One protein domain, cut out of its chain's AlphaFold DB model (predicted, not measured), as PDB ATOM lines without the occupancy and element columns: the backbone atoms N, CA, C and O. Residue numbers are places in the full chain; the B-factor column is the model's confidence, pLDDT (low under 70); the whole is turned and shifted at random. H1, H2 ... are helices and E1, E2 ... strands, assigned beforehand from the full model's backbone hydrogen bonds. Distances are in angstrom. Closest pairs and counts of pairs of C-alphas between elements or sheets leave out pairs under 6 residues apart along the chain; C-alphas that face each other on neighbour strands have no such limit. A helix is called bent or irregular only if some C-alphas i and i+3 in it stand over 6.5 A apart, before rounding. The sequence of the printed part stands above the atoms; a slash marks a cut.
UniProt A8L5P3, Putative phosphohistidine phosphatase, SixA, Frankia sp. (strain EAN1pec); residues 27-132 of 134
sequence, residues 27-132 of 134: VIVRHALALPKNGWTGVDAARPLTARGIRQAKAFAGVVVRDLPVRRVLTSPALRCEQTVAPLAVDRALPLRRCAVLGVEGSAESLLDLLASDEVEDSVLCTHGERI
ATOM      1  N   VAL A  27     131.778 136.556  88.467       93.88
ATOM      2  CA  VAL A  27     132.231 135.417  87.669       93.88
ATOM      3  C   VAL A  27     133.113 135.926  86.544       93.88
ATOM      4  O   VAL A  27     132.635 136.537  85.590       93.88
ATOM      5  N   ILE A  28     134.405 135.635  86.618       93.62
ATOM      6  CA  ILE A  28     135.337 135.966  85.544       93.62
ATOM      7  C   ILE A  28     135.513 134.736  84.658       93.62
ATOM      8  O   ILE A  28     135.913 133.670  85.123       93.62
ATOM      9  N   VAL A  29     135.219 134.880  83.368       95.00
ATOM     10  CA  VAL A  29     135.267 133.784  82.401       95.00
ATOM     11  C   VAL A  29     136.189 134.119  81.234       95.00
ATOM     12  O   VAL A  29     136.149 135.205  80.653       95.00
ATOM     13  N   ARG A  30     137.036 133.159  80.860       95.50
ATOM     14  CA  ARG A  30     137.773 133.201  79.594       95.50
ATOM     15  C   ARG A  30     136.826 132.834  78.456       95.50
ATOM     16  O   ARG A  30     136.070 131.876  78.592       95.50
ATOM     17  N   HIS A  31     136.928 133.510  77.312       96.81
ATOM     18  CA  HIS A  31     136.168 133.112  76.126       96.81
ATOM     19  C   HIS A  31     136.333 131.617  75.792       96.81
ATOM     20  O   HIS A  31     137.389 131.005  76.003       96.81
ATOM     21  N   ALA A  32     135.285 131.027  75.225       97.25
ATOM     22  CA  ALA A  32     135.287 129.648  74.764       97.25
ATOM     23  C   ALA A  32     136.227 129.443  73.558       97.25
ATOM     24  O   ALA A  32     136.869 130.374  73.064       97.25
ATOM     25  N   LEU A  33     136.329 128.206  73.067       97.00
ATOM     26  CA  LEU A  33     137.235 127.873  71.969       97.00
ATOM     27  C   LEU A  33     136.916 128.666  70.686       97.00
ATOM     28  O   LEU A  33     135.919 128.396  70.009       97.00
ATOM     29  N   ALA A  34     137.808 129.590  70.332       96.94
ATOM     30  CA  ALA A  34     137.765 130.381  69.106       96.94
ATOM     31  C   ALA A  34     138.466 129.682  67.936       96.94
ATOM     32  O   ALA A  34     139.288 128.787  68.150       96.94
ATOM     33  N   LEU A  35     138.140 130.090  66.704       96.25
ATOM     34  CA  LEU A  35     138.892 129.657  65.524       96.25
ATOM     35  C   LEU A  35     140.391 129.944  65.720       96.25
ATOM     36  O   LEU A  35     140.733 130.953  66.347       96.25
ATOM     37  N   PRO A  36     141.295 129.087  65.216       93.31
ATOM     38  CA  PRO A  36     142.731 129.320  65.328       93.31
ATOM     39  C   PRO A  36     143.125 130.655  64.681       93.31
ATOM     40  O   PRO A  36     142.491 131.099  63.728       93.31
ATOM     41  N   LYS A  37     144.166 131.313  65.217       90.75
ATOM     42  CA  LYS A  37     144.730 132.532  64.596       90.75
ATOM     43  C   LYS A  37     145.232 132.200  63.187       90.75
ATOM     44  O   LYS A  37     144.972 132.930  62.239       90.75
ATOM     45  N   ASN A  38     145.891 131.049  63.062       89.25
ATOM     46  CA  ASN A  38     146.412 130.541  61.802       89.25
ATOM     47  C   ASN A  38     145.243 130.144  60.892       89.25
ATOM     48  O   ASN A  38     144.478 129.242  61.226       89.25
ATOM     49  N   GLY A  39     145.111 130.832  59.758       84.50
ATOM     50  CA  GLY A  39     144.029 130.623  58.791       84.50
ATOM     51  C   GLY A  39     142.829 131.561  58.954       84.50
ATOM     52  O   GLY A  39     141.936 131.528  58.113       84.50
ATOM     53  N   TRP A  40     142.801 132.424  59.977       93.50
ATOM     54  CA  TRP A  40     141.836 133.525  60.041       93.50
ATOM     55  C   TRP A  40     142.363 134.732  59.262       93.50
ATOM     56  O   TRP A  40     143.456 135.217  59.536       93.50
ATOM     57  N   THR A  41     141.584 135.220  58.299       91.88
ATOM     58  CA  THR A  41     141.983 136.316  57.396       91.88
ATOM     59  C   THR A  41     141.409 137.679  57.785       91.88
ATOM     60  O   THR A  41     141.792 138.692  57.207       91.88
ATOM     61  N   GLY A  42     140.489 137.727  58.754       93.50
ATOM     62  CA  GLY A  42     139.910 138.971  59.261       93.50
ATOM     63  C   GLY A  42     140.707 139.586  60.414       93.50
ATOM     64  O   GLY A  42     141.683 139.020  60.908       93.50
ATOM     65  N   VAL A  43     140.234 140.725  60.923       94.69
ATOM     66  CA  VAL A  43     140.774 141.316  62.159       94.69
ATOM     67  C   VAL A  43     140.589 140.356  63.338       94.69
ATOM     68  O   VAL A  43     139.555 139.690  63.445       94.69
ATOM     69  N   ASP A  44     141.566 140.270  64.246       93.81
ATOM     70  CA  ASP A  44     141.518 139.305  65.359       93.81
ATOM     71  C   ASP A  44     140.286 139.495  66.257       93.81
ATOM     72  O   ASP A  44     139.693 138.521  66.724       93.81
ATOM     73  N   ALA A  45     139.862 140.747  66.454       94.00
ATOM     74  CA  ALA A  45     138.678 141.089  67.235       94.00
ATOM     75  C   ALA A  45     137.388 140.474  66.665       94.00
ATOM     76  O   ALA A  45     136.476 140.167  67.427       94.00
ATOM     77  N   ALA A  46     137.325 140.235  65.350       96.69
ATOM     78  CA  ALA A  46     136.181 139.630  64.672       96.69
ATOM     79  C   ALA A  46     136.266 138.095  64.592       96.69
ATOM     80  O   ALA A  46     135.386 137.465  64.010       96.69
ATOM     81  N   ARG A  47     137.309 137.471  65.155       96.69
ATOM     82  CA  ARG A  47     137.490 136.017  65.104       96.69
ATOM     83  C   ARG A  47     136.423 135.312  65.956       96.69
ATOM     84  O   ARG A  47     136.387 135.541  67.171       96.69
ATOM     85  N   PRO A  48     135.566 134.460  65.361       97.69
ATOM     86  CA  PRO A  48     134.437 133.858  66.061       97.69
ATOM     87  C   PRO A  48     134.828 132.606  66.856       97.69
ATOM     88  O   PRO A  48     135.922 132.042  66.723       97.69
ATOM     89  N   LEU A  49     133.882 132.137  67.666       98.12
ATOM     90  CA  LEU A  49     133.903 130.818  68.279       98.12
ATOM     91  C   LEU A  49     133.820 129.705  67.231       98.12
ATOM     92  O   LEU A  49     133.149 129.813  66.209       98.12
ATOM     93  N   THR A  50     134.476 128.587  67.527       97.81
ATOM     94  CA  THR A  50     134.256 127.325  66.808       97.81
ATOM     95  C   THR A  50     132.889 126.736  67.160       97.81
ATOM     96  O   THR A  50     132.314 127.061  68.199       97.81
ATOM     97  N   ALA A  51     132.403 125.758  66.389       97.75
ATOM     98  CA  ALA A  51     131.197 125.004  66.754       97.75
ATOM     99  C   ALA A  51     131.302 124.351  68.150       97.75
ATOM    100  O   ALA A  51     130.328 124.303  68.902       97.75
ATOM    101  N   ARG A  52     132.500 123.878  68.528       98.06
ATOM    102  CA  ARG A  52     132.777 123.384  69.885       98.06
ATOM    103  C   ARG A  52     132.716 124.513  70.916       98.06
ATOM    104  O   ARG A  52     132.130 124.311  71.974       98.06
ATOM    105  N   GLY A  53     133.267 125.683  70.601       98.12
ATOM    106  CA  GLY A  53     133.200 126.880  71.441       98.12
ATOM    107  C   GLY A  53     131.767 127.338  71.705       98.12
ATOM    108  O   GLY A  53     131.420 127.634  72.841       98.12
ATOM    109  N   ILE A  54     130.894 127.286  70.697       98.38
ATOM    110  CA  ILE A  54     129.464 127.584  70.865       98.38
ATOM    111  C   ILE A  54     128.793 126.597  71.831       98.38
ATOM    112  O   ILE A  54     127.997 127.004  72.675       98.38
ATOM    113  N   ARG A  55     129.125 125.299  71.766       98.12
ATOM    114  CA  ARG A  55     128.618 124.317  72.743       98.12
ATOM    115  C   ARG A  55     129.125 124.597  74.159       98.12
ATOM    116  O   ARG A  55     128.347 124.493  75.100       98.12
ATOM    117  N   GLN A  56     130.390 124.994  74.306       98.00
ATOM    118  CA  GLN A  56     130.954 125.407  75.597       98.00
ATOM    119  C   GLN A  56     130.233 126.638  76.163       98.00
ATOM    120  O   GLN A  56     129.877 126.633  77.334       98.00
ATOM    121  N   ALA A  57     129.966 127.649  75.332       97.94
ATOM    122  CA  ALA A  57     129.233 128.856  75.715       97.94
ATOM    123  C   ALA A  57     127.821 128.534  76.236       97.94
ATOM    124  O   ALA A  57     127.415 129.021  77.288       97.94
ATOM    125  N   LYS A  58     127.095 127.648  75.541       97.38
ATOM    126  CA  LYS A  58     125.770 127.177  75.979       97.38
ATOM    127  C   LYS A  58     125.831 126.408  77.301       97.38
ATOM    128  O   LYS A  58     125.015 126.656  78.181       97.38
ATOM    129  N   ALA A  59     126.798 125.503  77.451       95.88
ATOM    130  CA  ALA A  59     126.977 124.743  78.688       95.88
ATOM    131  C   ALA A  59     127.320 125.658  79.876       95.88
ATOM    132  O   ALA A  59     126.744 125.507  80.950       95.88
ATOM    133  N   PHE A  60     128.206 126.635  79.665       95.31
ATOM    134  CA  PHE A  60     128.538 127.660  80.656       95.31
ATOM    135  C   PHE A  60     127.299 128.450  81.085       95.31
ATOM    136  O   PHE A  60     127.022 128.537  82.279       95.31
ATOM    137  N   ALA A  61     126.526 128.968  80.126       93.62
ATOM    138  CA  ALA A  61     125.304 129.709  80.421       93.62
ATOM    139  C   ALA A  61     124.327 128.881  81.269       93.62
ATOM    140  O   ALA A  61     123.845 129.379  82.278       93.62
ATOM    141  N   GLY A  62     124.119 127.602  80.935       90.44
ATOM    142  CA  GLY A  62     123.231 126.723  81.702       90.44
ATOM    143  C   GLY A  62     123.662 126.507  83.159       90.44
ATOM    144  O   GLY A  62     122.808 126.415  84.036       90.44
ATOM    145  N   VAL A  63     124.969 126.459  83.444       90.19
ATOM    146  CA  VAL A  63     125.479 126.378  84.829       90.19
ATOM    147  C   VAL A  63     125.229 127.690  85.572       90.19
ATOM    148  O   VAL A  63     124.671 127.689  86.664       90.19
ATOM    149  N   VAL A  64     125.589 128.820  84.962       87.56
ATOM    150  CA  VAL A  64     125.432 130.140  85.590       87.56
ATOM    151  C   VAL A  64     123.964 130.464  85.860       87.56
ATOM    152  O   VAL A  64     123.635 130.990  86.921       87.56
ATOM    153  N   VAL A  65     123.076 130.136  84.919       83.12
ATOM    154  CA  VAL A  65     121.640 130.418  85.019       83.12
ATOM    155  C   VAL A  65     120.996 129.692  86.195       83.12
ATOM    156  O   VAL A  65     120.106 130.249  86.838       83.12
ATOM    157  N   ARG A  66     121.444 128.475  86.489       83.00
ATOM    158  CA  ARG A  66     120.869 127.660  87.555       83.00
ATOM    159  C   ARG A  66     121.352 128.085  88.941       83.00
ATOM    160  O   ARG A  66     120.558 128.091  89.874       83.00
ATOM    161  N   ASP A  67     122.629 128.441  89.057       84.25
ATOM    162  CA  ASP A  67     123.307 128.421  90.356       84.25
ATOM    163  C   ASP A  67     123.715 129.814  90.869       84.25
ATOM    164  O   ASP A  67     124.036 129.947  92.048       84.25
ATOM    165  N   LEU A  68     123.720 130.857  90.021       88.94
ATOM    166  CA  LEU A  68     124.308 132.159  90.370       88.94
ATOM    167  C   LEU A  68     123.345 133.349  90.174       88.94
ATOM    168  O   LEU A  68     122.641 133.426  89.153       88.94
ATOM    169  N   PRO A  69     123.359 134.340  91.091       89.06
ATOM    170  CA  PRO A  69     122.457 135.492  91.068       89.06
ATOM    171  C   PRO A  69     122.867 136.561  90.042       89.06
ATOM    172  O   PRO A  69     122.787 137.742  90.320       89.06
ATOM    173  N   VAL A  70     123.303 136.185  88.835       90.88
ATOM    174  CA  VAL A  70     123.852 137.133  87.847       90.88
ATOM    175  C   VAL A  70     122.796 138.114  87.317       90.88
ATOM    176  O   VAL A  70     121.801 137.710  86.714       90.88
ATOM    177  N   ARG A  71     123.063 139.412  87.485       92.19
ATOM    178  CA  ARG A  71     122.242 140.557  87.055       92.19
ATOM    179  C   ARG A  71     122.906 141.406  85.972       92.19
ATOM    180  O   ARG A  71     122.249 142.258  85.376       92.19
ATOM    181  N   ARG A  72     124.202 141.213  85.714       94.31
ATOM    182  CA  ARG A  72     124.963 141.987  84.720       94.31
ATOM    183  C   ARG A  72     125.869 141.093  83.885       94.31
ATOM    184  O   ARG A  72     126.462 140.144  84.388       94.31
ATOM    185  N   VAL A  73     126.013 141.426  82.604       96.50
ATOM    186  CA  VAL A  73     126.936 140.737  81.697       96.50
ATOM    187  C   VAL A  73     127.825 141.766  81.016       96.50
ATOM    188  O   VAL A  73     127.367 142.552  80.183       96.50
ATOM    189  N   LEU A  74     129.105 141.756  81.381       96.81
ATOM    190  CA  LEU A  74     130.134 142.566  80.752       96.81
ATOM    191  C   LEU A  74     131.062 141.662  79.945       96.81
ATOM    192  O   LEU A  74     131.373 140.530  80.316       96.81
ATOM    193  N   THR A  75     131.533 142.168  78.818       97.25
ATOM    194  CA  THR A  75     132.404 141.409  77.926       97.25
ATOM    195  C   THR A  75     133.443 142.304  77.289       97.25
ATOM    196  O   THR A  75     133.189 143.466  76.981       97.25
ATOM    197  N   SER A  76     134.618 141.746  77.027       96.81
ATOM    198  CA  SER A  76     135.528 142.306  76.037       96.81
ATOM    199  C   SER A  76     134.805 142.543  74.697       96.81
ATOM    200  O   SER A  76     133.969 141.713  74.329       96.81
ATOM    201  N   PRO A  77     135.157 143.594  73.930       96.12
ATOM    202  CA  PRO A  77     134.578 143.862  72.605       96.12
ATOM    203  C   PRO A  77     134.975 142.849  71.511       96.12
ATOM    204  O   PRO A  77     134.600 143.009  70.355       96.12
ATOM    205  N   ALA A  78     135.773 141.823  71.828       96.94
ATOM    206  CA  ALA A  78     136.091 140.769  70.869       96.94
ATOM    207  C   ALA A  78     134.889 139.834  70.657       96.94
ATOM    208  O   ALA A  78     134.304 139.341  71.625       96.94
ATOM    209  N   LEU A  79     134.598 139.489  69.401       97.75
ATOM    210  CA  LEU A  79     133.445 138.672  69.010       97.75
ATOM    211  C   LEU A  79     133.395 137.329  69.749       97.75
ATOM    212  O   LEU A  79     132.342 136.923  70.226       97.75
ATOM    213  N   ARG A  80     134.539 136.652  69.901       97.81
ATOM    214  CA  ARG A  80     134.645 135.403  70.679       97.81
ATOM    215  C   ARG A  80     134.186 135.547  72.134       97.81
ATOM    216  O   ARG A  80     133.601 134.609  72.674       97.81
ATOM    217  N   CYS A  81     134.434 136.694  72.767       98.12
ATOM    218  CA  CYS A  81     133.993 136.964  74.133       98.12
ATOM    219  C   CYS A  81     132.485 137.214  74.158       98.12
ATOM    220  O   CYS A  81     131.777 136.539  74.900       98.12
ATOM    221  N   GLU A  82     131.980 138.071  73.265       98.19
ATOM    222  CA  GLU A  82     130.541 138.334  73.127       98.19
ATOM    223  C   GLU A  82     129.750 137.042  72.896       98.19
ATOM    224  O   GLU A  82     128.799 136.752  73.615       98.19
ATOM    225  N   GLN A  83     130.201 136.203  71.962       98.50
ATOM    226  CA  GLN A  83     129.576 134.914  71.659       98.50
ATOM    227  C   GLN A  83     129.640 133.915  72.822       98.50
ATOM    228  O   GLN A  83     128.800 133.020  72.892       98.50
ATOM    229  N   THR A  84     130.611 134.046  73.732       98.44
ATOM    230  CA  THR A  84     130.723 133.160  74.903       98.44
ATOM    231  C   THR A  84     129.616 133.434  75.917       98.44
ATOM    232  O   THR A  84     129.071 132.496  76.495       98.44
ATOM    233  N   VAL A  85     129.259 134.704  76.116       98.00
ATOM    234  CA  VAL A  85     128.258 135.117  77.114       98.00
ATOM    235  C   VAL A  85     126.889 135.448  76.525       98.00
ATOM    236  O   VAL A  85     125.924 135.565  77.275       98.00
ATOM    237  N   ALA A  86     126.763 135.544  75.201       98.00
ATOM    238  CA  ALA A  86     125.487 135.793  74.534       98.00
ATOM    239  C   ALA A  86     124.369 134.815  74.947       98.00
ATOM    240  O   ALA A  86     123.267 135.297  75.206       98.00
ATOM    241  N   PRO A  87     124.599 133.489  75.089       97.75
ATOM    242  CA  PRO A  87     123.537 132.586  75.534       97.75
ATOM    243  C   PRO A  87     123.006 132.930  76.932       97.75
ATOM    244  O   PRO A  87     121.799 132.911  77.137       97.75
ATOM    245  N   LEU A  88     123.888 133.313  77.862       96.38
ATOM    246  CA  LEU A  88     123.509 133.744  79.211       96.38
ATOM    247  C   LEU A  88     122.702 135.048  79.178       96.38
ATOM    248  O   LEU A  88     121.696 135.173  79.872       96.38
ATOM    249  N   ALA A  89     123.153 136.021  78.386       95.81
ATOM    250  CA  ALA A  89     122.483 137.308  78.255       95.81
ATOM    251  C   ALA A  89     121.069 137.155  77.674       95.81
ATOM    252  O   ALA A  89     120.136 137.776  78.173       95.81
ATOM    253  N   VAL A  90     120.900 136.284  76.673       96.25
ATOM    254  CA  VAL A  90     119.589 135.960  76.095       96.25
ATOM    255  C   VAL A  90     118.681 135.285  77.120       96.25
ATOM    256  O   VAL A  90     117.551 135.728  77.288       96.25
ATOM    257  N   ASP A  91     119.173 134.260  77.821       94.94
ATOM    258  CA  ASP A  91     118.400 133.518  78.832       94.94
ATOM    259  C   ASP A  91     117.874 134.451  79.937       94.94
ATOM    260  O   ASP A  91     116.688 134.480  80.253       94.94
ATOM    261  N   ARG A  92     118.746 135.325  80.455       92.50
ATOM    262  CA  ARG A  92     118.405 136.270  81.528       92.50
ATOM    263  C   ARG A  92     117.768 137.578  81.038       92.50
ATOM    264  O   ARG A  92     117.526 138.457  81.862       92.50
ATOM    265  N   ALA A  93     117.532 137.734  79.733       95.44
ATOM    266  CA  ALA A  93     117.077 138.983  79.111       95.44
ATOM    267  C   ALA A  93     117.921 140.218  79.516       95.44
ATOM    268  O   ALA A  93     117.404 141.315  79.733       95.44
ATOM    269  N   LEU A  94     119.240 140.037  79.627       94.69
ATOM    270  CA  LEU A  94     120.194 141.077  80.011       94.69
ATOM    271  C   LEU A  94     120.912 141.656  78.786       94.69
ATOM    272  O   LEU A  94     121.244 140.924  77.852       94.69
ATOM    273  N   PRO A  95     121.241 142.960  78.784       94.94
ATOM    274  CA  PRO A  95     122.076 143.535  77.740       94.94
ATOM    275  C   PRO A  95     123.532 143.067  77.875       94.94
ATOM    276  O   PRO A  95     124.080 143.006  78.977       94.94
ATOM    277  N   LEU A  96     124.193 142.828  76.738       94.19
ATOM    278  CA  LEU A  96     125.649 142.675  76.691       94.19
ATOM    279  C   LEU A  96     126.321 144.048  76.736       94.19
ATOM    280  O   LEU A  96     126.195 144.841  75.802       94.19
ATOM    281  N   ARG A  97     127.075 144.321  77.803       95.62
ATOM    282  CA  ARG A  97     127.851 145.559  77.940       95.62
ATOM    283  C   ARG A  97     129.301 145.320  77.544       95.62
ATOM    284  O   ARG A  97     130.024 144.563  78.187       95.62
ATOM    285  N   ARG A  98     129.746 145.972  76.473       95.12
ATOM    286  CA  ARG A  98     131.150 145.923  76.053       95.12
ATOM    287  C   ARG A  98     131.992 146.773  76.996       95.12
ATOM    288  O   ARG A  98     131.666 147.934  77.222       95.12
ATOM    289  N   CYS A  99     133.088 146.217  77.501       94.38
ATOM    290  CA  CYS A  99     134.044 146.948  78.317       94.38
ATOM    291  C   CYS A  99     135.473 146.799  77.791       94.38
ATOM    292  O   CYS A  99     136.016 145.695  77.722       94.38
ATOM    293  N   ALA A 100     136.093 147.931  77.441       93.06
ATOM    294  CA  ALA A 100     137.451 147.977  76.898       93.06
ATOM    295  C   ALA A 100     138.504 147.455  77.892       93.06
ATOM    296  O   ALA A 100     139.456 146.805  77.473       93.06
ATOM    297  N   VAL A 101     138.279 147.637  79.199       93.00
ATOM    298  CA  VAL A 101     139.134 147.106  80.283       93.00
ATOM    299  C   VAL A 101     139.254 145.578  80.232       93.00
ATOM    300  O   VAL A 101     140.299 145.019  80.551       93.00
ATOM    301  N   LEU A 102     138.204 144.884  79.780       93.75
ATOM    302  CA  LEU A 102     138.211 143.428  79.599       93.75
ATOM    303  C   LEU A 102     138.902 142.998  78.288       93.75
ATOM    304  O   LEU A 102     138.995 141.802  78.006       93.75
ATOM    305  N   GLY A 103     139.336 143.951  77.459       92.38
ATOM    306  CA  GLY A 103     140.099 143.755  76.227       92.38
ATOM    307  C   GLY A 103     141.534 143.293  76.450       92.38
ATOM    308  O   GLY A 103     142.056 143.335  77.562       92.38
ATOM    309  N   VAL A 104     142.173 142.852  75.363       87.75
ATOM    310  CA  VAL A 104     143.591 142.447  75.361       87.75
ATOM    311  C   VAL A 104     144.482 143.603  75.835       87.75
ATOM    312  O   VAL A 104     145.355 143.389  76.664       87.75
ATOM    313  N   GLU A 105     144.159 144.831  75.421       87.31
ATOM    314  CA  GLU A 105     144.904 146.056  75.754       87.31
ATOM    315  C   GLU A 105     144.583 146.655  77.139       87.31
ATOM    316  O   GLU A 105     145.135 147.687  77.512       87.31
ATOM    317  N   GLY A 106     143.663 146.067  77.913       85.56
ATOM    318  CA  GLY A 106     143.346 146.581  79.250       85.56
ATOM    319  C   GLY A 106     144.526 146.412  80.217       85.56
ATOM    320  O   GLY A 106     145.185 145.372  80.221       85.56
ATOM    321  N   SER A 107     144.777 147.372  81.104       87.38
ATOM    322  CA  SER A 107     145.804 147.199  82.143       87.38
ATOM    323  C   SER A 107     145.318 146.283  83.280       87.38
ATOM    324  O   SER A 107     144.122 146.004  83.413       87.38
ATOM    325  N   ALA A 108     146.243 145.792  84.110       86.31
ATOM    326  CA  ALA A 108     145.889 145.095  85.349       86.31
ATOM    327  C   ALA A 108     145.239 146.054  86.361       86.31
ATOM    328  O   ALA A 108     144.241 145.703  86.977       86.31
ATOM    329  N   GLU A 109     145.760 147.279  86.467       88.38
ATOM    330  CA  GLU A 109     145.231 148.337  87.337       88.38
ATOM    331  C   GLU A 109     143.769 148.664  87.016       88.38
ATOM    332  O   GLU A 109     142.910 148.545  87.881       88.38
ATOM    333  N   SER A 110     143.450 148.930  85.745       87.75
ATOM    334  CA  SER A 110     142.068 149.216  85.332       87.75
ATOM    335  C   SER A 110     141.116 148.039  85.570       87.75
ATOM    336  O   SER A 110     139.936 148.250  85.847       87.75
ATOM    337  N   LEU A 111     141.606 146.795  85.489       88.19
ATOM    338  CA  LEU A 111     140.819 145.615  85.845       88.19
ATOM    339  C   LEU A 111     140.568 145.537  87.353       88.19
ATOM    340  O   LEU A 111     139.454 145.213  87.747       88.19
ATOM    341  N   LEU A 112     141.571 145.829  88.183       89.00
ATOM    342  CA  LEU A 112     141.410 145.873  89.638       89.00
ATOM    343  C   LEU A 112     140.432 146.976  90.055       89.00
ATOM    344  O   LEU A 112     139.545 146.712  90.863       89.00
ATOM    345  N   ASP A 113     140.523 148.160  89.449       89.50
ATOM    346  CA  ASP A 113     139.573 149.253  89.676       89.50
ATOM    347  C   ASP A 113     138.147 148.861  89.275       89.50
ATOM    348  O   ASP A 113     137.197 149.116  90.016       89.50
ATOM    349  N   LEU A 114     137.985 148.187  88.130       89.50
ATOM    350  CA  LEU A 114     136.693 147.654  87.703       89.50
ATOM    351  C   LEU A 114     136.156 146.618  88.702       89.50
ATOM    352  O   LEU A 114     134.982 146.677  89.057       89.50
ATOM    353  N   LEU A 115     136.995 145.692  89.174       89.00
ATOM    354  CA  LEU A 115     136.603 144.659  90.140       89.00
ATOM    355  C   LEU A 115     136.235 145.231  91.514       89.00
ATOM    356  O   LEU A 115     135.384 144.667  92.196       89.00
ATOM    357  N   ALA A 116     136.857 146.342  91.906       88.62
ATOM    358  CA  ALA A 116     136.544 147.061  93.136       88.62
ATOM    359  C   ALA A 116     135.289 147.947  93.024       88.62
ATOM    360  O   ALA A 116     134.832 148.481  94.033       88.62
ATOM    361  N   SER A 117     134.745 148.134  91.817       87.50
ATOM    362  CA  SER A 117     133.575 148.980  91.577       87.50
ATOM    363  C   SER A 117     132.253 148.247  91.817       87.50
ATOM    364  O   SER A 117     132.151 147.026  91.672       87.50
ATOM    365  N   ASP A 118     131.190 149.004  92.094       86.06
ATOM    366  CA  ASP A 118     129.853 148.427  92.252       86.06
ATOM    367  C   ASP A 118     129.251 147.895  90.942       86.06
ATOM    368  O   ASP A 118     128.295 147.119  90.942       86.06
ATOM    369  N   GLU A 119     129.835 148.259  89.803       80.75
ATOM    370  CA  GLU A 119     129.304 147.916  88.483       80.75
ATOM    371  C   GLU A 119     129.439 146.442  88.124       80.75
ATOM    372  O   GLU A 119     128.705 145.940  87.270       80.75
ATOM    373  N   VAL A 120     130.351 145.737  88.790       88.75
ATOM    374  CA  VAL A 120     130.535 144.299  88.610       88.75
ATOM    375  C   VAL A 120     129.775 143.473  89.640       88.75
ATOM    376  O   VAL A 120     129.915 142.252  89.651       88.75
ATOM    377  N   GLU A 121     128.959 144.092  90.492       89.38
ATOM    378  CA  GLU A 121     128.134 143.342  91.431       89.38
ATOM    379  C   GLU A 121     127.200 142.389  90.689       89.38
ATOM    380  O   GLU A 121     126.503 142.789  89.745       89.38
ATOM    381  N   ASP A 122     127.218 141.130  91.131       92.38
ATOM    382  CA  ASP A 122     126.417 140.046  90.582       92.38
ATOM    383  C   ASP A 122     126.557 139.957  89.061       92.38
ATOM    384  O   ASP A 122     125.584 139.992  88.303       92.38
ATOM    385  N   SER A 123     127.804 139.899  88.592       94.62
ATOM    386  CA  SER A 123     128.120 139.994  87.170       94.62
ATOM    387  C   SER A 123     128.931 138.823  86.635       94.62
ATOM    388  O   SER A 123     129.679 138.153  87.348       94.62
ATOM    389  N   VAL A 124     128.794 138.604  85.328       96.50
ATOM    390  CA  VAL A 124     129.727 137.809  84.531       96.50
ATOM    391  C   VAL A 124     130.591 138.749  83.706       96.50
ATOM    392  O   VAL A 124     130.067 139.587  82.972       96.50
ATOM    393  N   LEU A 125     131.908 138.569  83.795       96.00
ATOM    394  CA  LEU A 125     132.922 139.315  83.059       96.00
ATOM    395  C   LEU A 125     133.641 138.368  82.092       96.00
ATOM    396  O   LEU A 125     134.414 137.510  82.519       96.00
ATOM    397  N   CYS A 126     133.413 138.514  80.786       96.94
ATOM    398  CA  CYS A 126     134.119 137.715  79.782       96.94
ATOM    399  C   CYS A 126     135.377 138.412  79.262       96.94
ATOM    400  O   CYS A 126     135.326 139.550  78.789       96.94
ATOM    401  N   THR A 127     136.501 137.699  79.271       95.56
ATOM    402  CA  THR A 127     137.803 138.235  78.866       95.56
ATOM    403  C   THR A 127     138.705 137.177  78.202       95.56
ATOM    404  O   THR A 127     138.238 136.118  77.773       95.56
ATOM    405  N   HIS A 128     139.993 137.482  78.031       93.62
ATOM    406  CA  HIS A 128     140.967 136.685  77.276       93.62
ATOM    407  C   HIS A 128     141.845 135.835  78.189       93.62
ATOM    408  O   HIS A 128     142.133 136.210  79.321       93.62
ATOM    409  N   GLY A 129     142.320 134.695  77.677       83.00
ATOM    410  CA  GLY A 129     143.184 133.788  78.446       83.00
ATOM    411  C   GLY A 129     144.527 134.408  78.831       83.00
ATOM    412  O   GLY A 129     145.090 134.060  79.857       83.00
ATOM    413  N   GLU A 130     145.004 135.378  78.053       79.81
ATOM    414  CA  GLU A 130     146.234 136.129  78.332       79.81
ATOM    415  C   GLU A 130     146.145 136.935  79.642       79.81
ATOM    416  O   GLU A 130     147.169 137.226  80.253       79.81
ATOM    417  N   ARG A 131     144.923 137.253  80.093       74.38
ATOM    418  CA  ARG A 131     144.644 138.028  81.313       74.38
ATOM    419  C   ARG A 131     144.375 137.162  82.539       74.38
ATOM    420  O   ARG A 131     144.332 137.668  83.652       74.38
ATOM    421  N   ILE A 132     144.154 135.872  82.318       72.38
ATOM    422  CA  ILE A 132     143.754 134.894  83.322       72.38
ATOM    423  C   ILE A 132     144.698 133.703  83.151       72.38
ATOM    424  O   ILE A 132     144.342 132.680  82.561       72.38
TER     425      ILE A 132
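Overview. This is residues 27 to 132 of the 134 residues of the protein "Putative phosphohistidine phosphatase, SixA" of Frankia sp. (strain EAN1pec) (UniProt A8L5P3). A small sheet of four parallel strands has one helix, H2, over one face, and the long helix H1 packs on H2 without being on the sheet itself. The third helix, H3, lies well away from the other two, and a long loop, residues 31 to 50, leads from E1 to H1. The printed part has 106 residues with three named helices and four named strands, in the order E1, H1, E2, H2, E3, H3, E4; the sheet's order is E1, E4, E2, E3, and the class is mixed, helices and strands. The whole is compact, with a radius of gyration of the C-alphas of 13.3 A and spans of 40 by 32 by 20 A.

Along the chain. E1, residues 27 to 30, begins with C-alpha 27 at (132.231, 135.417, 87.669) and is 10.0 A long. H1, residues 51 to 67, begins with C-alpha 51 at (131.197, 125.004, 66.754) and is 25.1 A long. E2 is residues 72 to 75, 10.1 A. H2, residues 79 to 91, is 18.7 A long and irregular: C-alphas 84 and 87 are 7.2 A apart. E3 is residues 96 to 98, 6.4 A. H3 is residues 108 to 115, 10.5 A. E4, residues 123 to 127, is 12.9 A long and ends with C-alpha 127 at (137.803, 138.235, 78.866).

Arrangement. E4 and E2 are parallel inner strands at 7 degrees, with N 74 and O 124 2.9 A apart, within hydrogen-bond range. Edge strand E1 is parallel to E4 at 19 degrees, with N 125 and O 27 at 2.8 A. Edge strand E3 is parallel to E2 at 44 degrees, with N 97 and O 73 at 3.0 A. H2 is on the sheet at a height of 8.1 A, over E4 and E2; it runs along the strands, at 1 degrees to E2 on the local plane. The closest C-alphas of H2 and E4 are those of Cys 81 and Cys 126, 5.7 A. These make two layers, a helix on one face of a sheet. H1 touches H2, the closest C-alphas being those of Ala 61 and Leu 88, 4.6 A, at a steep tilt of 41 degrees, the same way. H1 and H3 are not on the sheet, and H3 is apart from H1 and H2. E2, H2, E3 form a strand-helix-strand unit, two parallel neighbour strands with a helix between them in the chain, with a right-handed crossover. E1, H1, E2 and E3, H3, E4 are split units, with another strand between their two in the sheet, also right-handed. Every O i to N i+4 pair is within hydrogen-bond range in H1 and H3, and 7 of 9 are in H2.

Size, cuts and confidence. The two C-alphas farthest apart, those of Gly 39 and Asp 118, are 40.5 A apart. The printed part has no cut. The link from E1 to H1, 20 residues, is long. The mean pLDDT of the printed part is 92.8, and no printed residue is under 70.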